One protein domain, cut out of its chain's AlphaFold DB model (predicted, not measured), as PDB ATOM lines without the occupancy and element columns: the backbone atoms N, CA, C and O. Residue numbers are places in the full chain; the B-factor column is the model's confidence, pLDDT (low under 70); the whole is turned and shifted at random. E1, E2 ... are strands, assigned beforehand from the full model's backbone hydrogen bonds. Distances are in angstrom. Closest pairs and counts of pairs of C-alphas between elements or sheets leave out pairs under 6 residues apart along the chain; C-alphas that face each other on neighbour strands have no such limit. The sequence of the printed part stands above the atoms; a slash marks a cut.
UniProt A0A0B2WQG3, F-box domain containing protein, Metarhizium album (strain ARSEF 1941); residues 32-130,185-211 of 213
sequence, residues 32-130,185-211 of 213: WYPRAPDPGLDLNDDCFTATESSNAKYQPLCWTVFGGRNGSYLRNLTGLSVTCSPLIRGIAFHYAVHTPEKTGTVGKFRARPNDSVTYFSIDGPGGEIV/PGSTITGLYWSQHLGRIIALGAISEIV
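What this domain is: This is residues 32 to 130 and 185 to 211 of the 213 residues of the protein "F-box domain containing protein" of Metarhizium album (strain ARSEF 1941) (UniProt A0A0B2WQG3). There is little regular structure: two small three-stranded antiparallel sheets, E1-E5-E6 and E3-E2-E4, come together where E3 and E6 begin, while the unnamed residues 32 to 60 loop along the outside of the first. The 126 printed residues, all strand by class, put 46 into six named strands, E1 to E6 along the chain. The whole is compact, radius of gyration of the C-alphas 14.5 A, spanning 40 by 38 by 24 A.

How they stand to each other: E5, residues 188 to 197, is antiparallel to E1, residues 61 to 64 (N 62 and O 194, 2.9 A), and forms a hairpin with E6, residues 200 to 209 (N 193 and O 205, 3.0 A). E2, residues 77 to 84, forms a hairpin with E3, residues 88 to 95 (N 81 and O 92, 2.8 A), and is antiparallel to E4, residues 116 to 121 (N 82 and O 118, 2.9 A). The closest C-alphas of E3 and E6, Arg 89 and Arg 200, are 4.4 A apart.

Where its parts are: E5 measures 27.8 A and E6 26.6 A. C-alpha 61 is at (6.941, 38.283, 4.971), C-alpha 209 at (-0.458, 25.220, 16.721).

The domain as a whole: Residues 131 to 184 are cut out, a 13.8 A gap between C-alphas 130 and 185. Links E1 to E2 and E3 to E4 are long. Residues 51 to 58 and 101 to 102 have pLDDT under 70.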
ATOM      1  N   TRP A  32      11.111  35.249   3.516       91.81
ATOM      2  CA  TRP A  32      10.807  35.439   4.939       91.81
ATOM      3  C   TRP A  32      11.834  36.307   5.664       91.81
ATOM      4  O   TRP A  32      13.034  36.218   5.407       91.81
ATOM      5  N   TYR A  33      11.376  37.082   6.647       90.44
ATOM      6  CA  TYR A  33      12.232  37.830   7.563       90.44
ATOM      7  C   TYR A  33      11.845  37.584   9.035       90.44
ATOM      8  O   TYR A  33      10.662  37.648   9.371       90.44
ATOM      9  N   PRO A  34      12.821  37.369   9.944       89.19
ATOM     10  CA  PRO A  34      14.265  37.271   9.681       89.19
ATOM     11  C   PRO A  34      14.692  35.939   9.041       89.19
ATOM     12  O   PRO A  34      15.772  35.856   8.467       89.19
ATOM     13  N   ARG A  35      13.855  34.905   9.148       92.44
ATOM     14  CA  ARG A  35      14.005  33.570   8.545       92.44
ATOM     15  C   ARG A  35      12.616  32.954   8.376       92.44
ATOM     16  O   ARG A  35      11.671  33.509   8.924       92.44
ATOM     17  N   ALA A  36      12.476  31.830   7.679       92.50
ATOM     18  CA  ALA A  36      11.186  31.139   7.597       92.50
ATOM     19  C   ALA A  36      10.697  30.667   8.989       92.50
ATOM     20  O   ALA A  36      11.540  30.329   9.830       92.50
ATOM     21  N   PRO A  37       9.374  30.647   9.251       92.00
ATOM     22  CA  PRO A  37       8.812  30.058  10.466       92.00
ATOM     23  C   PRO A  37       9.189  28.579  10.615       92.00
ATOM     24  O   PRO A  37       9.461  27.894   9.621       92.00
ATOM     25  N   ASP A  38       9.171  28.066  11.846       91.19
ATOM     26  CA  ASP A  38       9.553  26.679  12.132       91.19
ATOM     27  C   ASP A  38       8.594  25.675  11.454       91.19
ATOM     28  O   ASP A  38       7.382  25.919  11.437       91.19
ATOM     29  N   PRO A  39       9.081  24.537  10.910       89.62
ATOM     30  CA  PRO A  39       8.256  23.586  10.153       89.62
ATOM     31  C   PRO A  39       7.078  22.971  10.920       89.62
ATOM     32  O   PRO A  39       6.147  22.484  10.290       89.62
ATOM     33  N   GLY A  40       7.117  22.978  12.257       87.25
ATOM     34  CA  GLY A  40       6.037  22.460  13.106       87.25
ATOM     35  C   GLY A  40       4.849  23.410  13.291       87.25
ATOM     36  O   GLY A  40       3.875  23.024  13.926       87.25
ATOM     37  N   LEU A  41       4.933  24.638  12.774       90.94
ATOM     38  CA  LEU A  41       3.868  25.638  12.845       90.94
ATOM     39  C   LEU A  41       2.964  25.533  11.615       90.94
ATOM     40  O   LEU A  41       3.492  25.425  10.516       90.94
ATOM     41  N   ASP A  42       1.645  25.638  11.741       92.81
ATOM     42  CA  ASP A  42       0.758  25.761  10.576       92.81
ATOM     43  C   ASP A  42       0.674  27.236  10.146       92.81
ATOM     44  O   ASP A  42       0.493  28.118  10.984       92.81
ATOM     45  N   LEU A  43       0.863  27.518   8.853       91.56
ATOM     46  CA  LEU A  43       0.814  28.876   8.293       91.56
ATOM     47  C   LEU A  43      -0.541  29.217   7.679       91.56
ATOM     48  O   LEU A  43      -0.749  30.369   7.301       91.56
ATOM     49  N   ASN A  44      -1.464  28.255   7.582       90.56
ATOM     50  CA  ASN A  44      -2.803  28.487   7.043       90.56
ATOM     51  C   ASN A  44      -2.739  29.268   5.710       90.56
ATOM     52  O   ASN A  44      -3.410  30.291   5.546       90.56
ATOM     53  N   ASP A  45      -1.858  28.820   4.799       86.06
ATOM     54  CA  ASP A  45      -1.419  29.551   3.593       86.06
ATOM     55  C   ASP A  45      -2.605  30.044   2.738       86.06
ATOM     56  O   ASP A  45      -2.572  31.149   2.193       86.06
ATOM     57  N   ASP A  46      -3.686  29.261   2.690       83.31
ATOM     58  CA  ASP A  46      -4.905  29.546   1.922       83.31
ATOM     59  C   ASP A  46      -5.686  30.769   2.431       83.31
ATOM     60  O   ASP A  46      -6.489  31.357   1.704       83.31
ATOM     61  N   CYS A  47      -5.460  31.168   3.684       79.50
ATOM     62  CA  CYS A  47      -6.127  32.301   4.320       79.50
ATOM     63  C   CYS A  47      -5.297  33.591   4.265       79.50
ATOM     64  O   CYS A  47      -5.719  34.613   4.814       79.50
ATOM     65  N   PHE A  48      -4.121  33.570   3.628       81.38
ATOM     66  CA  PHE A  48      -3.278  34.754   3.526       81.38
ATOM     67  C   PHE A  48      -3.954  35.846   2.691       81.38
ATOM     68  O   PHE A  48      -4.451  35.611   1.591       81.38
ATOM     69  N   THR A  49      -3.976  37.076   3.207       78.50
ATOM     70  CA  THR A  49      -4.856  38.121   2.658       78.50
ATOM     71  C   THR A  49      -4.251  38.898   1.486       78.50
ATOM     72  O   THR A  49      -4.888  39.818   0.966       78.50
ATOM     73  N   ALA A  50      -3.030  38.556   1.057       74.44
ATOM     74  CA  ALA A  50      -2.378  39.207  -0.074       74.44
ATOM     75  C   ALA A  50      -3.072  38.867  -1.400       74.44
ATOM     76  O   ALA A  50      -3.495  37.739  -1.637       74.44
ATOM     77  N   THR A  51      -3.136  39.840  -2.308       65.12
ATOM     78  CA  THR A  51      -3.497  39.575  -3.706       65.12
ATOM     79  C   THR A  51      -2.282  39.067  -4.483       65.12
ATOM     80  O   THR A  51      -1.146  39.412  -4.155       65.12
ATOM     81  N   GLU A  52      -2.504  38.314  -5.565       59.06
ATOM     82  CA  GLU A  52      -1.431  37.811  -6.446       59.06
ATOM     83  C   GLU A  52      -0.493  38.927  -6.950       59.06
ATOM     84  O   GLU A  52       0.711  38.721  -7.085       59.06
ATOM     85  N   SER A  53      -1.021  40.142  -7.143       54.50
ATOM     86  CA  SER A  53      -0.258  41.325  -7.563       54.50
ATOM     87  C   SER A  53       0.598  41.955  -6.454       54.50
ATOM     88  O   SER A  53       1.485  42.752  -6.751       54.50
ATOM     89  N   SER A  54       0.325  41.639  -5.184       53.84
ATOM     90  CA  SER A  54       0.974  42.245  -4.010       53.84
ATOM     91  C   SER A  54       2.205  41.468  -3.535       53.84
ATOM     92  O   SER A  54       3.016  42.000  -2.779       53.84
ATOM     93  N   ASN A  55       2.401  40.239  -4.024       53.41
ATOM     94  CA  ASN A  55       3.553  39.389  -3.716       53.41
ATOM     95  C   ASN A  55       4.750  39.698  -4.633       53.41
ATOM     96  O   ASN A  55       5.353  38.804  -5.231       53.41
ATOM     97  N   ALA A  56       5.107  40.978  -4.773       56.16
ATOM     98  CA  ALA A  56       6.333  41.343  -5.473       56.16
ATOM     99  C   ALA A  56       7.527  40.643  -4.798       56.16
ATOM    100  O   ALA A  56       7.669  40.711  -3.576       56.16
ATOM    101  N   LYS A  57       8.416  40.021  -5.591       56.59
ATOM    102  CA  LYS A  57       9.569  39.202  -5.144       56.59
ATOM    103  C   LYS A  57      10.533  39.880  -4.147       56.59
ATOM    104  O   LYS A  57      11.454  39.233  -3.663       56.59
ATOM    105  N   TYR A  58      10.340  41.162  -3.841       65.75
ATOM    106  CA  TYR A  58      11.210  41.975  -2.990       65.75
ATOM    107  C   TYR A  58      10.563  42.441  -1.675       65.75
ATOM    108  O   TYR A  58      11.187  43.207  -0.941       65.75
ATOM    109  N   GLN A  59       9.337  42.013  -1.351       78.56
ATOM    110  CA  GLN A  59       8.708  42.327  -0.064       78.56
ATOM    111  C   GLN A  59       8.754  41.112   0.871       78.56
ATOM    112  O   GLN A  59       8.088  40.116   0.591       78.56
ATOM    113  N   PRO A  60       9.533  41.159   1.969       87.75
ATOM    114  CA  PRO A  60       9.598  40.036   2.885       87.75
ATOM    115  C   PRO A  60       8.313  39.879   3.701       87.75
ATOM    116  O   PRO A  60       7.762  40.867   4.196       87.75
ATOM    117  N   LEU A  61       7.911  38.631   3.941       91.69
ATOM    118  CA  LEU A  61       6.941  38.283   4.971       91.69
ATOM    119  C   LEU A  61       7.636  38.278   6.333       91.69
ATOM    120  O   LEU A  61       8.555  37.496   6.589       91.69
ATOM    121  N   CYS A  62       7.203  39.178   7.207       93.44
ATOM    122  CA  CYS A  62       7.603  39.189   8.608       93.44
ATOM    123  C   CYS A  62       6.675  38.276   9.409       93.44
ATOM    124  O   CYS A  62       5.534  38.060   9.009       93.44
ATOM    125  N   TRP A  63       7.126  37.778  10.558       94.50
ATOM    126  CA  TRP A  63       6.267  36.998  11.445       94.50
ATOM    127  C   TRP A  63       6.659  37.114  12.917       94.50
ATOM    128  O   TRP A  63       7.782  37.491  13.258       94.50
ATOM    129  N   THR A  64       5.706  36.786  13.787       94.25
ATOM    130  CA  THR A  64       5.881  36.664  15.238       94.25
ATOM    131  C   THR A  64       4.984  35.554  15.779       94.25
ATOM    132  O   THR A  64       3.878  35.351  15.284       94.25
ATOM    133  N   VAL A  65       5.422  34.886  16.847       94.31
ATOM    134  CA  VAL A  65       4.620  33.911  17.608       94.31
ATOM    135  C   VAL A  65       4.338  34.509  18.984       94.31
ATOM    136  O   VAL A  65       5.168  34.448  19.889       94.31
ATOM    137  N   PHE A  66       3.191  35.178  19.116       94.75
ATOM    138  CA  PHE A  66       2.778  35.850  20.353       94.75
ATOM    139  C   PHE A  66       2.326  34.853  21.434       94.75
ATOM    140  O   PHE A  66       2.443  35.133  22.623       94.75
ATOM    141  N   GLY A  67       1.843  33.676  21.043       93.69
ATOM    142  CA  GLY A  67       1.458  32.598  21.947       93.69
ATOM    143  C   GLY A  67       2.652  31.870  22.561       93.69
ATOM    144  O   GLY A  67       2.458  31.076  23.472       93.69
ATOM    145  N   GLY A  68       3.881  32.150  22.118       91.38
ATOM    146  CA  GLY A  68       5.057  31.368  22.493       91.38
ATOM    147  C   GLY A  68       4.990  29.933  21.962       91.38
ATOM    148  O   GLY A  68       3.995  29.504  21.384       91.38
ATOM    149  N   ARG A  69       6.064  29.167  22.170       89.12
ATOM    150  CA  ARG A  69       6.110  27.757  21.758       89.12
ATOM    151  C   ARG A  69       5.017  26.973  22.483       89.12
ATOM    152  O   ARG A  69       4.906  27.110  23.707       89.12
ATOM    153  N   ASN A  70       4.252  26.161  21.751       90.06
ATOM    154  CA  ASN A  70       3.140  25.367  22.287       90.06
ATOM    155  C   ASN A  70       2.128  26.207  23.098       90.06
ATOM    156  O   ASN A  70       1.606  25.730  24.103       90.06
ATOM    157  N   GLY A  71       1.916  27.481  22.747       92.38
ATOM    158  CA  GLY A  71       0.961  28.348  23.451       92.38
ATOM    159  C   GLY A  71       1.359  28.765  24.877       92.38
ATOM    160  O   GLY A  71       0.525  29.280  25.623       92.38
ATOM    161  N   SER A  72       2.622  28.579  25.276       92.19
ATOM    162  CA  SER A  72       3.127  28.864  26.635       92.19
ATOM    163  C   SER A  72       2.901  30.297  27.144       92.19
ATOM    164  O   SER A  72       2.880  30.519  28.355       92.19
ATOM    165  N   TYR A  73       2.712  31.276  26.258       93.81
ATOM    166  CA  TYR A  73       2.452  32.671  26.623       93.81
ATOM    167  C   TYR A  73       0.970  33.052  26.600       93.81
ATOM    168  O   TYR A  73       0.629  34.122  27.099       93.81
ATOM    169  N   LEU A  74       0.074  32.193  26.099       94.56
ATOM    170  CA  LEU A  74      -1.362  32.495  26.020       94.56
ATOM    171  C   LEU A  74      -1.974  32.745  27.402       94.56
ATOM    172  O   LEU A  74      -2.716  33.704  27.580       94.56
ATOM    173  N   ARG A  75      -1.572  31.963  28.413       94.38
ATOM    174  CA  ARG A  75      -2.022  32.156  29.805       94.38
ATOM    175  C   ARG A  75      -1.539  33.458  30.442       94.38
ATOM    176  O   ARG A  75      -2.053  33.853  31.479       94.38
ATOM    177  N   ASN A  76      -0.557  34.118  29.836       93.94
ATOM    178  CA  ASN A  76      -0.061  35.408  30.295       93.94
ATOM    179  C   ASN A  76      -0.640  36.572  29.489       93.94
ATOM    180  O   ASN A  76      -0.360  37.710  29.846       93.94
ATOM    181  N   LEU A  77      -1.404  36.322  28.421       94.94
ATOM    182  CA  LEU A  77      -1.937  37.369  27.557       94.94
ATOM    183  C   LEU A  77      -3.016  38.172  28.299       94.94
ATOM    184  O   LEU A  77      -4.023  37.619  28.724       94.94
ATOM    185  N   THR A  78      -2.803  39.477  28.461       96.44
ATOM    186  CA  THR A  78      -3.708  40.394  29.180       96.44
ATOM    187  C   THR A  78      -4.474  41.326  28.249       96.44
ATOM    188  O   THR A  78      -5.453  41.968  28.649       96.44
ATOM    189  N   GLY A  79      -4.052  41.402  26.990       95.94
ATOM    190  CA  GLY A  79      -4.733  42.185  25.978       95.94
ATOM    191  C   GLY A  79      -3.982  42.267  24.664       95.94
ATOM    192  O   GLY A  79      -2.901  41.706  24.487       95.94
ATOM    193  N   LEU A  80      -4.564  43.022  23.744       96.00
ATOM    194  CA  LEU A  80      -3.929  43.447  22.508       96.00
ATOM    195  C   LEU A  80      -4.267  44.910  22.231       96.00
ATOM    196  O   LEU A  80      -5.285  45.430  22.687       96.00
ATOM    197  N   SER A  81      -3.421  45.584  21.468       95.56
ATOM    198  CA  SER A  81      -3.684  46.933  20.981       95.56
ATOM    199  C   SER A  81      -3.397  47.047  19.499       95.56
ATOM    200  O   SER A  81      -2.416  46.483  19.014       95.56
ATOM    201  N   VAL A  82      -4.198  47.839  18.800       94.94
ATOM    202  CA  VAL A  82      -4.020  48.129  17.376       94.94
ATOM    203  C   VAL A  82      -3.665  49.601  17.217       94.94
ATOM    204  O   VAL A  82      -4.320  50.468  17.792       94.94
ATOM    205  N   THR A  83      -2.607  49.874  16.451       94.00
ATOM    206  CA  THR A  83      -2.163  51.230  16.106       94.00
ATOM    207  C   THR A  83      -2.550  51.566  14.670       94.00
ATOM    208  O   THR A  83      -2.177  50.831  13.749       94.00
ATOM    209  N   CYS A  84      -3.221  52.702  14.463       89.81
ATOM    210  CA  CYS A  84      -3.710  53.152  13.156       89.81
ATOM    211  C   CYS A  84      -3.312  54.600  12.833       89.81
ATOM    212  O   CYS A  84      -3.286  55.446  13.723       89.81
ATOM    213  N   SER A  85      -3.039  54.897  11.552       84.06
ATOM    214  CA  SER A  85      -2.944  56.276  11.027       84.06
ATOM    215  C   SER A  85      -2.924  56.352   9.487       84.06
ATOM    216  O   SER A  85      -1.866  56.192   8.860       84.06
ATOM    217  N   PRO A  86      -4.059  56.634   8.812       77.44
ATOM    218  CA  PRO A  86      -5.442  56.274   9.164       77.44
ATOM    219  C   PRO A  86      -5.728  54.764   9.031       77.44
ATOM    220  O   PRO A  86      -6.775  54.317   9.473       77.44
ATOM    221  N   LEU A  87      -4.795  54.010   8.443       85.19
ATOM    222  CA  LEU A  87      -4.835  52.558   8.241       85.19
ATOM    223  C   LEU A  87      -4.063  51.826   9.334       85.19
ATOM    224  O   LEU A  87      -3.247  52.447  10.025       85.19
ATOM    225  N   ILE A  88      -4.235  50.509   9.419       89.19
ATOM    226  CA  ILE A  88      -3.535  49.663  10.389       89.19
ATOM    227  C   ILE A  88      -2.019  49.682  10.138       89.19
ATOM    228  O   ILE A  88      -1.516  49.374   9.051       89.19
ATOM    229  N   ARG A  89      -1.264  50.039  11.179       90.69
ATOM    230  CA  ARG A  89       0.207  50.109  11.162       90.69
ATOM    231  C   ARG A  89       0.854  49.005  11.976       90.69
ATOM    232  O   ARG A  89       1.927  48.536  11.600       90.69
ATOM    233  N   GLY A  90       0.201  48.597  13.060       93.56
ATOM    234  CA  GLY A  90       0.700  47.524  13.896       93.56
ATOM    235  C   GLY A  90      -0.299  47.000  14.909       93.56
ATOM    236  O   GLY A  90      -1.300  47.646  15.217       93.56
ATOM    237  N   ILE A  91       0.018  45.818  15.419       95.00
ATOM    238  CA  ILE A  91      -0.717  45.114  16.469       95.00
ATOM    239  C   ILE A  91       0.307  44.749  17.539       95.00
ATOM    240  O   ILE A  91       1.381  44.256  17.205       95.00
ATOM    241  N   ALA A  92       0.002  44.993  18.807       95.00
ATOM    242  CA  ALA A  92       0.847  44.590  19.925       95.00
ATOM    243  C   ALA A  92       0.049  43.724  20.896       95.00
ATOM    244  O   ALA A  92      -1.091  44.056  21.216       95.00
ATOM    245  N   PHE A  93       0.648  42.631  21.352       95.50
ATOM    246  CA  PHE A  93       0.111  41.729  22.365       95.50
ATOM    247  C   PHE A  93       0.739  42.062  23.720       95.50
ATOM    248  O   PHE A  93       1.948  42.270  23.817       95.50
ATOM    249  N   HIS A  94      -0.094  42.126  24.757       94.88
ATOM    250  CA  HIS A  94       0.288  42.548  26.105       94.88
ATOM    251  C   HIS A  94       0.241  41.366  27.058       94.88
ATOM    252  O   HIS A  94      -0.663  40.536  26.968       94.88
ATOM    253  N   TYR A  95       1.199  41.307  27.981       94.00
ATOM    254  CA  TYR A  95       1.365  40.174  28.885       94.00
ATOM    255  C   TYR A  95       1.430  40.620  30.346       94.00
ATOM    256  O   TYR A  95       1.927  41.701  30.654       94.00
ATOM    257  N   ALA A  96       0.951  39.768  31.253       90.75
ATOM    258  CA  ALA A  96       1.033  39.979  32.700       90.75
ATOM    259  C   ALA A  96       2.478  39.932  33.221       90.75
ATOM    260  O   ALA A  96       2.818  40.599  34.195       90.75
ATOM    261  N   VAL A  97       3.323  39.128  32.575       86.00
ATOM    262  CA  VAL A  97       4.742  38.967  32.901       86.00
ATOM    263  C   VAL A  97       5.598  39.559  31.794       86.00
ATOM    264  O   VAL A  97       5.180  39.611  30.637       86.00
ATOM    265  N   HIS A  98       6.815  39.981  32.135       76.44
ATOM    266  CA  HIS A  98       7.757  40.476  31.141       76.44
ATOM    267  C   HIS A  98       8.131  39.347  30.170       76.44
ATOM    268  O   HIS A  98       8.816  38.391  30.536       76.44
ATOM    269  N   THR A  99       7.651  39.450  28.936       70.81
ATOM    270  CA  THR A  99       8.074  38.620  27.810       70.81
ATOM    271  C   THR A  99       9.200  39.338  27.059       70.81
ATOM    272  O   THR A  99       9.348  40.556  27.193       70.81
ATOM    273  N   PRO A 100      10.048  38.623  26.294       70.88
ATOM    274  CA  PRO A 100      11.102  39.270  25.519       70.88
ATOM    275  C   PRO A 100      10.524  40.391  24.639       70.88
ATOM    276  O   PRO A 100       9.575  40.150  23.905       70.88
ATOM    277  N   GLU A 101      11.114  41.593  24.654       57.81
ATOM    278  CA  GLU A 101      10.537  42.827  24.065       57.81
ATOM    279  C   GLU A 101      10.034  42.723  22.610       57.81
ATOM    280  O   GLU A 101       9.243  43.548  22.163       57.81
ATOM    281  N   LYS A 102      10.501  41.735  21.836       61.06
ATOM    282  CA  LYS A 102      10.113  41.537  20.431       61.06
ATOM    283  C   LYS A 102       8.987  40.524  20.222       61.06
ATOM    284  O   LYS A 102       8.534  40.372  19.089       61.06
ATOM    285  N   THR A 103       8.547  39.808  21.255       72.06
ATOM    286  CA  THR A 103       7.459  38.837  21.114       72.06
ATOM    287  C   THR A 103       6.122  39.555  21.086       72.06
ATOM    288  O   THR A 103       5.799  40.301  22.004       72.06
ATOM    289  N   GLY A 104       5.341  39.326  20.030       81.69
ATOM    290  CA  GLY A 104       3.970  39.825  19.962       81.69
ATOM    291  C   GLY A 104       3.832  41.254  19.445       81.69
ATOM    292  O   GLY A 104       2.837  41.902  19.737       81.69
ATOM    293  N   THR A 105       4.783  41.755  18.652       92.31
ATOM    294  CA  THR A 105       4.561  42.972  17.854       92.31
ATOM    295  C   THR A 105       4.466  42.622  16.373       92.31
ATOM    296  O   THR A 105       5.347  41.972  15.813       92.31
ATOM    297  N   VAL A 106       3.392  43.078  15.739       93.75
ATOM    298  CA  VAL A 106       3.104  42.974  14.308       93.75
ATOM    299  C   VAL A 106       3.246  44.360  13.696       93.75
ATOM    300  O   VAL A 106       2.737  45.341  14.237       93.75
ATOM    301  N   GLY A 107       3.892  44.432  12.537       91.06
ATOM    302  CA  GLY A 107       4.170  45.682  11.841       91.06
ATOM    303  C   GLY A 107       5.463  46.344  12.316       91.06
ATOM    304  O   GLY A 107       5.821  46.336  13.491       91.06
ATOM    305  N   LYS A 108       6.193  46.943  11.376       88.75
ATOM    306  CA  LYS A 108       7.396  47.734  11.640       88.75
ATOM    307  C   LYS A 108       7.163  49.153  11.160       88.75
ATOM    308  O   LYS A 108       7.195  49.435   9.959       88.75
ATOM    309  N   PHE A 109       6.951  50.046  12.117       88.50
ATOM    310  CA  PHE A 109       6.628  51.440  11.867       88.50
ATOM    311  C   PHE A 109       7.268  52.346  12.926       88.50
ATOM    312  O   PHE A 109       7.605  51.908  14.020       88.50
ATOM    313  N   ARG A 110       7.468  53.622  12.582       87.69
ATOM    314  CA  ARG A 110       7.818  54.660  13.562       87.69
ATOM    315  C   ARG A 110       6.536  55.306  14.062       87.69
ATOM    316  O   ARG A 110       5.718  55.706  13.220       87.69
ATOM    317  N   ALA A 111       6.399  55.402  15.380       86.50
ATOM    318  CA  ALA A 111       5.301  56.115  16.015       86.50
ATOM    319  C   ALA A 111       5.248  57.559  15.498       86.50
ATOM    320  O   ALA A 111       6.281  58.204  15.296       86.50
ATOM    321  N   ARG A 112       4.039  58.039  15.227       86.75
ATOM    322  CA  ARG A 112       3.746  59.401  14.783       86.75
ATOM    323  C   ARG A 112       2.791  60.059  15.778       86.75
ATOM    324  O   ARG A 112       1.978  59.356  16.368       86.75
ATOM    325  N   PRO A 113       2.814  61.397  15.911       86.38
ATOM    326  CA  PRO A 113       1.882  62.114  16.786       86.38
ATOM    327  C   PRO A 113       0.398  61.841  16.489       86.38
ATOM    328  O   PRO A 113      -0.428  61.907  17.388       86.38
ATOM    329  N   ASN A 114       0.071  61.503  15.237       86.88
ATOM    330  CA  ASN A 114      -1.297  61.247  14.782       86.88
ATOM    331  C   ASN A 114      -1.643  59.745  14.751       86.88
ATOM    332  O   ASN A 114      -2.563  59.348  14.032       86.88
ATOM    333  N   ASP A 115      -0.862  58.897  15.423       90.25
ATOM    334  CA  ASP A 115      -1.202  57.484  15.584       90.25
ATOM    335  C   ASP A 115      -2.269  57.341  16.675       90.25
ATOM    336  O   ASP A 115      -2.089  57.799  17.802       90.25
ATOM    337  N   SER A 116      -3.382  56.689  16.346       91.62
ATOM    338  CA  SER A 116      -4.393  56.288  17.323       91.62
ATOM    339  C   SER A 116      -4.111  54.864  17.786       91.62
ATOM    340  O   SER A 116      -3.906  53.984  16.945       91.62
ATOM    341  N   VAL A 117      -4.148  54.622  19.095       93.69
ATOM    342  CA  VAL A 117      -3.984  53.286  19.679       93.69
ATOM    343  C   VAL A 117      -5.271  52.890  20.386       93.69
ATOM    344  O   VAL A 117      -5.707  53.580  21.305       93.69
ATOM    345  N   THR A 118      -5.857  51.767  19.981       95.06
ATOM    346  CA  THR A 118      -7.049  51.205  20.625       95.06
ATOM    347  C   THR A 118      -6.666  49.914  21.335       95.06
ATOM    348  O   THR A 118      -5.998  49.067  20.744       95.06
ATOM    349  N   TYR A 119      -7.085  49.764  22.592       96.50
ATOM    350  CA  TYR A 119      -6.774  48.611  23.438       96.50
ATOM    351  C   TYR A 119      -7.989  47.699  23.634       96.50
ATOM    352  O   TYR A 119      -9.119  48.170  23.760       96.50
ATOM    353  N   PHE A 120      -7.726  46.398  23.734       97.12
ATOM    354  CA  PHE A 120      -8.686  45.362  24.075       97.12
ATOM    355  C   PHE A 120      -8.098  44.441  25.139       97.12
ATOM    356  O   PHE A 120      -7.030  43.863  24.942       97.12
ATOM    357  N   SER A 121      -8.789  44.295  26.269       97.62
ATOM    358  CA  SER A 121      -8.386  43.350  27.313       97.62
ATOM    359  C   SER A 121      -8.642  41.915  26.866       97.62
ATOM    360  O   SER A 121      -9.622  41.660  26.173       97.62
ATOM    361  N   ILE A 122      -7.804  40.976  27.300       97.69
ATOM    362  CA  ILE A 122      -7.963  39.527  27.118       97.69
ATOM    363  C   ILE A 122      -7.653  38.859  28.457       97.69
ATOM    364  O   ILE A 122      -6.641  39.165  29.075       97.69
ATOM    365  N   ASP A 123      -8.521  37.964  28.915       97.56
ATOM    366  CA  ASP A 123      -8.314  37.171  30.128       97.56
ATOM    367  C   ASP A 123      -7.586  35.856  29.806       97.56
ATOM    368  O   ASP A 123      -8.140  34.759  29.920       97.56
ATOM    369  N   GLY A 124      -6.327  35.968  29.373       96.25
ATOM    370  CA  GLY A 124      -5.462  34.818  29.109       96.25
ATOM    371  C   GLY A 124      -5.323  33.872  30.308       96.25
ATOM    372  O   GLY A 124      -5.458  32.661  30.113       96.25
ATOM    373  N   PRO A 125      -5.131  34.360  31.555       95.19
ATOM    374  CA  PRO A 125      -5.093  33.500  32.741       95.19
ATOM    375  C   PRO A 125      -6.365  32.667  32.930       95.19
ATOM    376  O   PRO A 125      -6.283  31.507  33.332       95.19
ATOM    377  N   GLY A 126      -7.532  33.226  32.599       96.00
ATOM    378  CA  GLY A 126      -8.805  32.507  32.593       96.00
ATOM    379  C   GLY A 126      -9.049  31.633  31.355       96.00
ATOM    380  O   GLY A 126     -10.150  31.100  31.203       96.00
ATOM    381  N   GLY A 127      -8.076  31.481  30.453       95.81
ATOM    382  CA  GLY A 127      -8.194  30.654  29.247       95.81
ATOM    383  C   GLY A 127      -8.898  31.339  28.075       95.81
ATOM    384  O   GLY A 127      -9.392  30.667  27.167       95.81
ATOM    385  N   GLU A 128      -8.990  32.668  28.082       97.31
ATOM    386  CA  GLU A 128      -9.437  33.401  26.907       97.31
ATOM    387  C   GLU A 128      -8.332  33.479  25.851       97.31
ATOM    388  O   GLU A 128      -7.201  33.870  26.138       97.31
ATOM    389  N   ILE A 129      -8.676  33.134  24.614       95.19
ATOM    390  CA  ILE A 129      -7.754  33.135  23.477       95.19
ATOM    391  C   ILE A 129      -8.365  33.866  22.289       95.19
ATOM    392  O   ILE A 129      -9.588  33.965  22.162       95.19
ATOM    393  N   VAL A 130      -7.495  34.361  21.409       95.31
ATOM    394  CA  VAL A 130      -7.899  34.847  20.088       95.31
ATOM    395  C   VAL A 130      -8.316  33.642  19.249       95.31
ATOM    396  O   VAL A 130      -7.529  32.720  19.054       95.31
ATOM    397  N   PRO A 185      -9.121  23.256  12.280       85.69
ATOM    398  CA  PRO A 185      -9.946  22.886  13.431       85.69
ATOM    399  C   PRO A 185      -9.134  22.232  14.556       85.69
ATOM    400  O   PRO A 185      -8.326  21.340  14.311       85.69
ATOM    401  N   GLY A 186      -9.352  22.673  15.797       87.81
ATOM    402  CA  GLY A 186      -8.611  22.187  16.968       87.81
ATOM    403  C   GLY A 186      -7.219  22.804  17.154       87.81
ATOM    404  O   GLY A 186      -6.568  22.522  18.159       87.81
ATOM    405  N   SER A 187      -6.769  23.661  16.233       92.38
ATOM    406  CA  SER A 187      -5.588  24.506  16.431       92.38
ATOM    407  C   SER A 187      -5.965  25.853  17.054       92.38
ATOM    408  O   SER A 187      -7.119  26.276  17.029       92.38
ATOM    409  N   THR A 188      -4.985  26.520  17.652       94.88
ATOM    410  CA  THR A 188      -5.114  27.853  18.249       94.88
ATOM    411  C   THR A 188      -4.203  28.825  17.516       94.88
ATOM    412  O   THR A 188      -3.066  28.473  17.202       94.88
ATOM    413  N   ILE A 189      -4.671  30.054  17.269       96.00
ATOM    414  CA  ILE A 189      -3.827  31.127  16.728       96.00
ATOM    415  C   ILE A 189      -2.760  31.471  17.776       96.00
ATOM    416  O   ILE A 189      -3.068  32.018  18.836       96.00
ATOM    417  N   THR A 190      -1.497  31.169  17.478       95.56
ATOM    418  CA  THR A 190      -0.346  31.479  18.345       95.56
ATOM    419  C   THR A 190       0.599  32.493  17.716       95.56
ATOM    420  O   THR A 190       1.498  33.005  18.381       95.56
ATOM    421  N   GLY A 191       0.406  32.851  16.452       95.44
ATOM    422  CA  GLY A 191       1.233  33.843  15.793       95.44
ATOM    423  C   GLY A 191       0.560  34.475  14.594       95.44
ATOM    424  O   GLY A 191      -0.541  34.108  14.193       95.44
ATOM    425  N   LEU A 192       1.250  35.456  14.029       95.62
ATOM    426  CA  LEU A 192       0.836  36.161  12.829       95.62
ATOM    427  C   LEU A 192       2.043  36.344  11.921       95.62
ATOM    428  O   LEU A 192       3.158  36.588  12.391       95.62
ATOM    429  N   TYR A 193       1.802  36.285  10.619       94.38
ATOM    430  CA  TYR A 193       2.739  36.747   9.605       94.38
ATOM    431  C   TYR A 193       2.092  37.816   8.739       94.38
ATOM    432  O   TYR A 193       0.873  37.874   8.604       94.38
ATOM    433  N   TRP A 194       2.901  38.718   8.198       93.12
ATOM    434  CA  TRP A 194       2.396  39.880   7.484       93.12
ATOM    435  C   TRP A 194       3.367  40.376   6.421       93.12
ATOM    436  O   TRP A 194       4.585  40.219   6.535       93.12
ATOM    437  N   SER A 195       2.808  41.059   5.424       89.88
ATOM    438  CA  SER A 195       3.556  41.953   4.540       89.88
ATOM    439  C   SER A 195       3.253  43.405   4.900       89.88
ATOM    440  O   SER A 195       2.185  43.738   5.428       89.88
ATOM    441  N   GLN A 196       4.202  44.292   4.616       87.31
ATOM    442  CA  GLN A 196       4.062  45.712   4.893       87.31
ATOM    443  C   GLN A 196       4.641  46.591   3.792       87.31
ATOM    444  O   GLN A 196       5.703  46.319   3.237       87.31
ATOM    445  N   HIS A 197       3.988  47.725   3.569       83.75
ATOM    446  CA  HIS A 197       4.432  48.748   2.633       83.75
ATOM    447  C   HIS A 197       4.314  50.128   3.286       83.75
ATOM    448  O   HIS A 197       3.304  50.450   3.907       83.75
ATOM    449  N   LEU A 198       5.380  50.936   3.206       83.75
ATOM    450  CA  LEU A 198       5.448  52.290   3.789       83.75
ATOM    451  C   LEU A 198       5.040  52.368   5.280       83.75
ATOM    452  O   LEU A 198       4.467  53.358   5.738       83.75
ATOM    453  N   GLY A 199       5.357  51.324   6.057       84.50
ATOM    454  CA  GLY A 199       5.041  51.245   7.490       84.50
ATOM    455  C   GLY A 199       3.559  50.997   7.798       84.50
ATOM    456  O   GLY A 199       3.093  51.421   8.860       84.50
ATOM    457  N   ARG A 200       2.837  50.366   6.864       86.50
ATOM    458  CA  ARG A 200       1.444  49.911   6.981       86.50
ATOM    459  C   ARG A 200       1.361  48.416   6.711       86.50
ATOM    460  O   ARG A 200       2.101  47.920   5.860       86.50
ATOM    461  N   ILE A 201       0.462  47.723   7.400       88.62
ATOM    462  CA  ILE A 201       0.208  46.298   7.164       88.62
ATOM    463  C   ILE A 201      -0.705  46.176   5.941       88.62
ATOM    464  O   ILE A 201      -1.818  46.699   5.947       88.62
ATOM    465  N   ILE A 202      -0.242  45.486   4.897       85.19
ATOM    466  CA  ILE A 202      -0.995  45.317   3.637       85.19
ATOM    467  C   ILE A 202      -1.558  43.908   3.460       85.19
ATOM    468  O   ILE A 202      -2.533  43.723   2.743       85.19
ATOM    469  N   ALA A 203      -0.992  42.925   4.158       87.62
ATOM    470  CA  ALA A 203      -1.496  41.562   4.196       87.62
ATOM    471  C   ALA A 203      -1.180  40.929   5.551       87.62
ATOM    472  O   ALA A 203      -0.146  41.245   6.143       87.62
ATOM    473  N   LEU A 204      -2.053  40.042   6.014       91.50
ATOM    474  CA  LEU A 204      -1.951  39.344   7.287       91.50
ATOM    475  C   LEU A 204      -2.322  37.869   7.083       91.50
ATOM    476  O   LEU A 204      -3.170  37.542   6.256       91.50
ATOM    477  N   GLY A 205      -1.682  36.987   7.837       93.00
ATOM    478  CA  GLY A 205      -2.014  35.571   7.935       93.00
ATOM    479  C   GLY A 205      -1.753  35.059   9.350       93.00
ATOM    480  O   GLY A 205      -1.080  35.726  10.144       93.00
ATOM    481  N   ALA A 206      -2.313  33.895   9.675       95.12
ATOM    482  CA  ALA A 206      -2.225  33.300  11.005       95.12
ATOM    483  C   ALA A 206      -1.222  32.158  11.057       95.12
ATOM    484  O   ALA A 206      -1.173  31.299  10.181       95.12
ATOM    485  N   ILE A 207      -0.476  32.129  12.153       95.00
ATOM    486  CA  ILE A 207       0.289  30.965  12.565       95.00
ATOM    487  C   ILE A 207      -0.509  30.261  13.656       95.00
ATOM    488  O   ILE A 207      -0.911  30.908  14.631       95.00
ATOM    489  N   SER A 208      -0.728  28.959  13.503       95.06
ATOM    490  CA  SER A 208      -1.433  28.152  14.494       95.06
ATOM    491  C   SER A 208      -0.680  26.892  14.900       95.06
ATOM    492  O   SER A 208       0.175  26.368  14.184       95.06
ATOM    493  N   GLU A 209      -1.005  26.425  16.103       93.69
ATOM    494  CA  GLU A 209      -0.458  25.220  16.721       93.69
ATOM    495  C   GLU A 209      -1.564  24.484  17.485       93.69
ATOM    496  O   GLU A 209      -2.549  25.087  17.921       93.69
ATOM    497  N   ILE A 210      -1.394  23.179  17.696       91.56
ATOM    498  CA  ILE A 210      -2.212  22.435  18.660       91.56
ATOM    499  C   ILE A 210      -1.678  22.757  20.057       91.56
ATOM    500  O   ILE A 210      -0.524  22.463  20.373       91.56
ATOM    501  N   VAL A 211      -2.520  23.359  20.892       88.25
ATOM    502  CA  VAL A 211      -2.166  23.761  22.256       88.25
ATOM    503  C   VAL A 211      -2.965  22.920  23.247       88.25
ATOM    504  O   VAL A 211      -4.179  22.787  23.121       88.25
TER     505      VAL A 211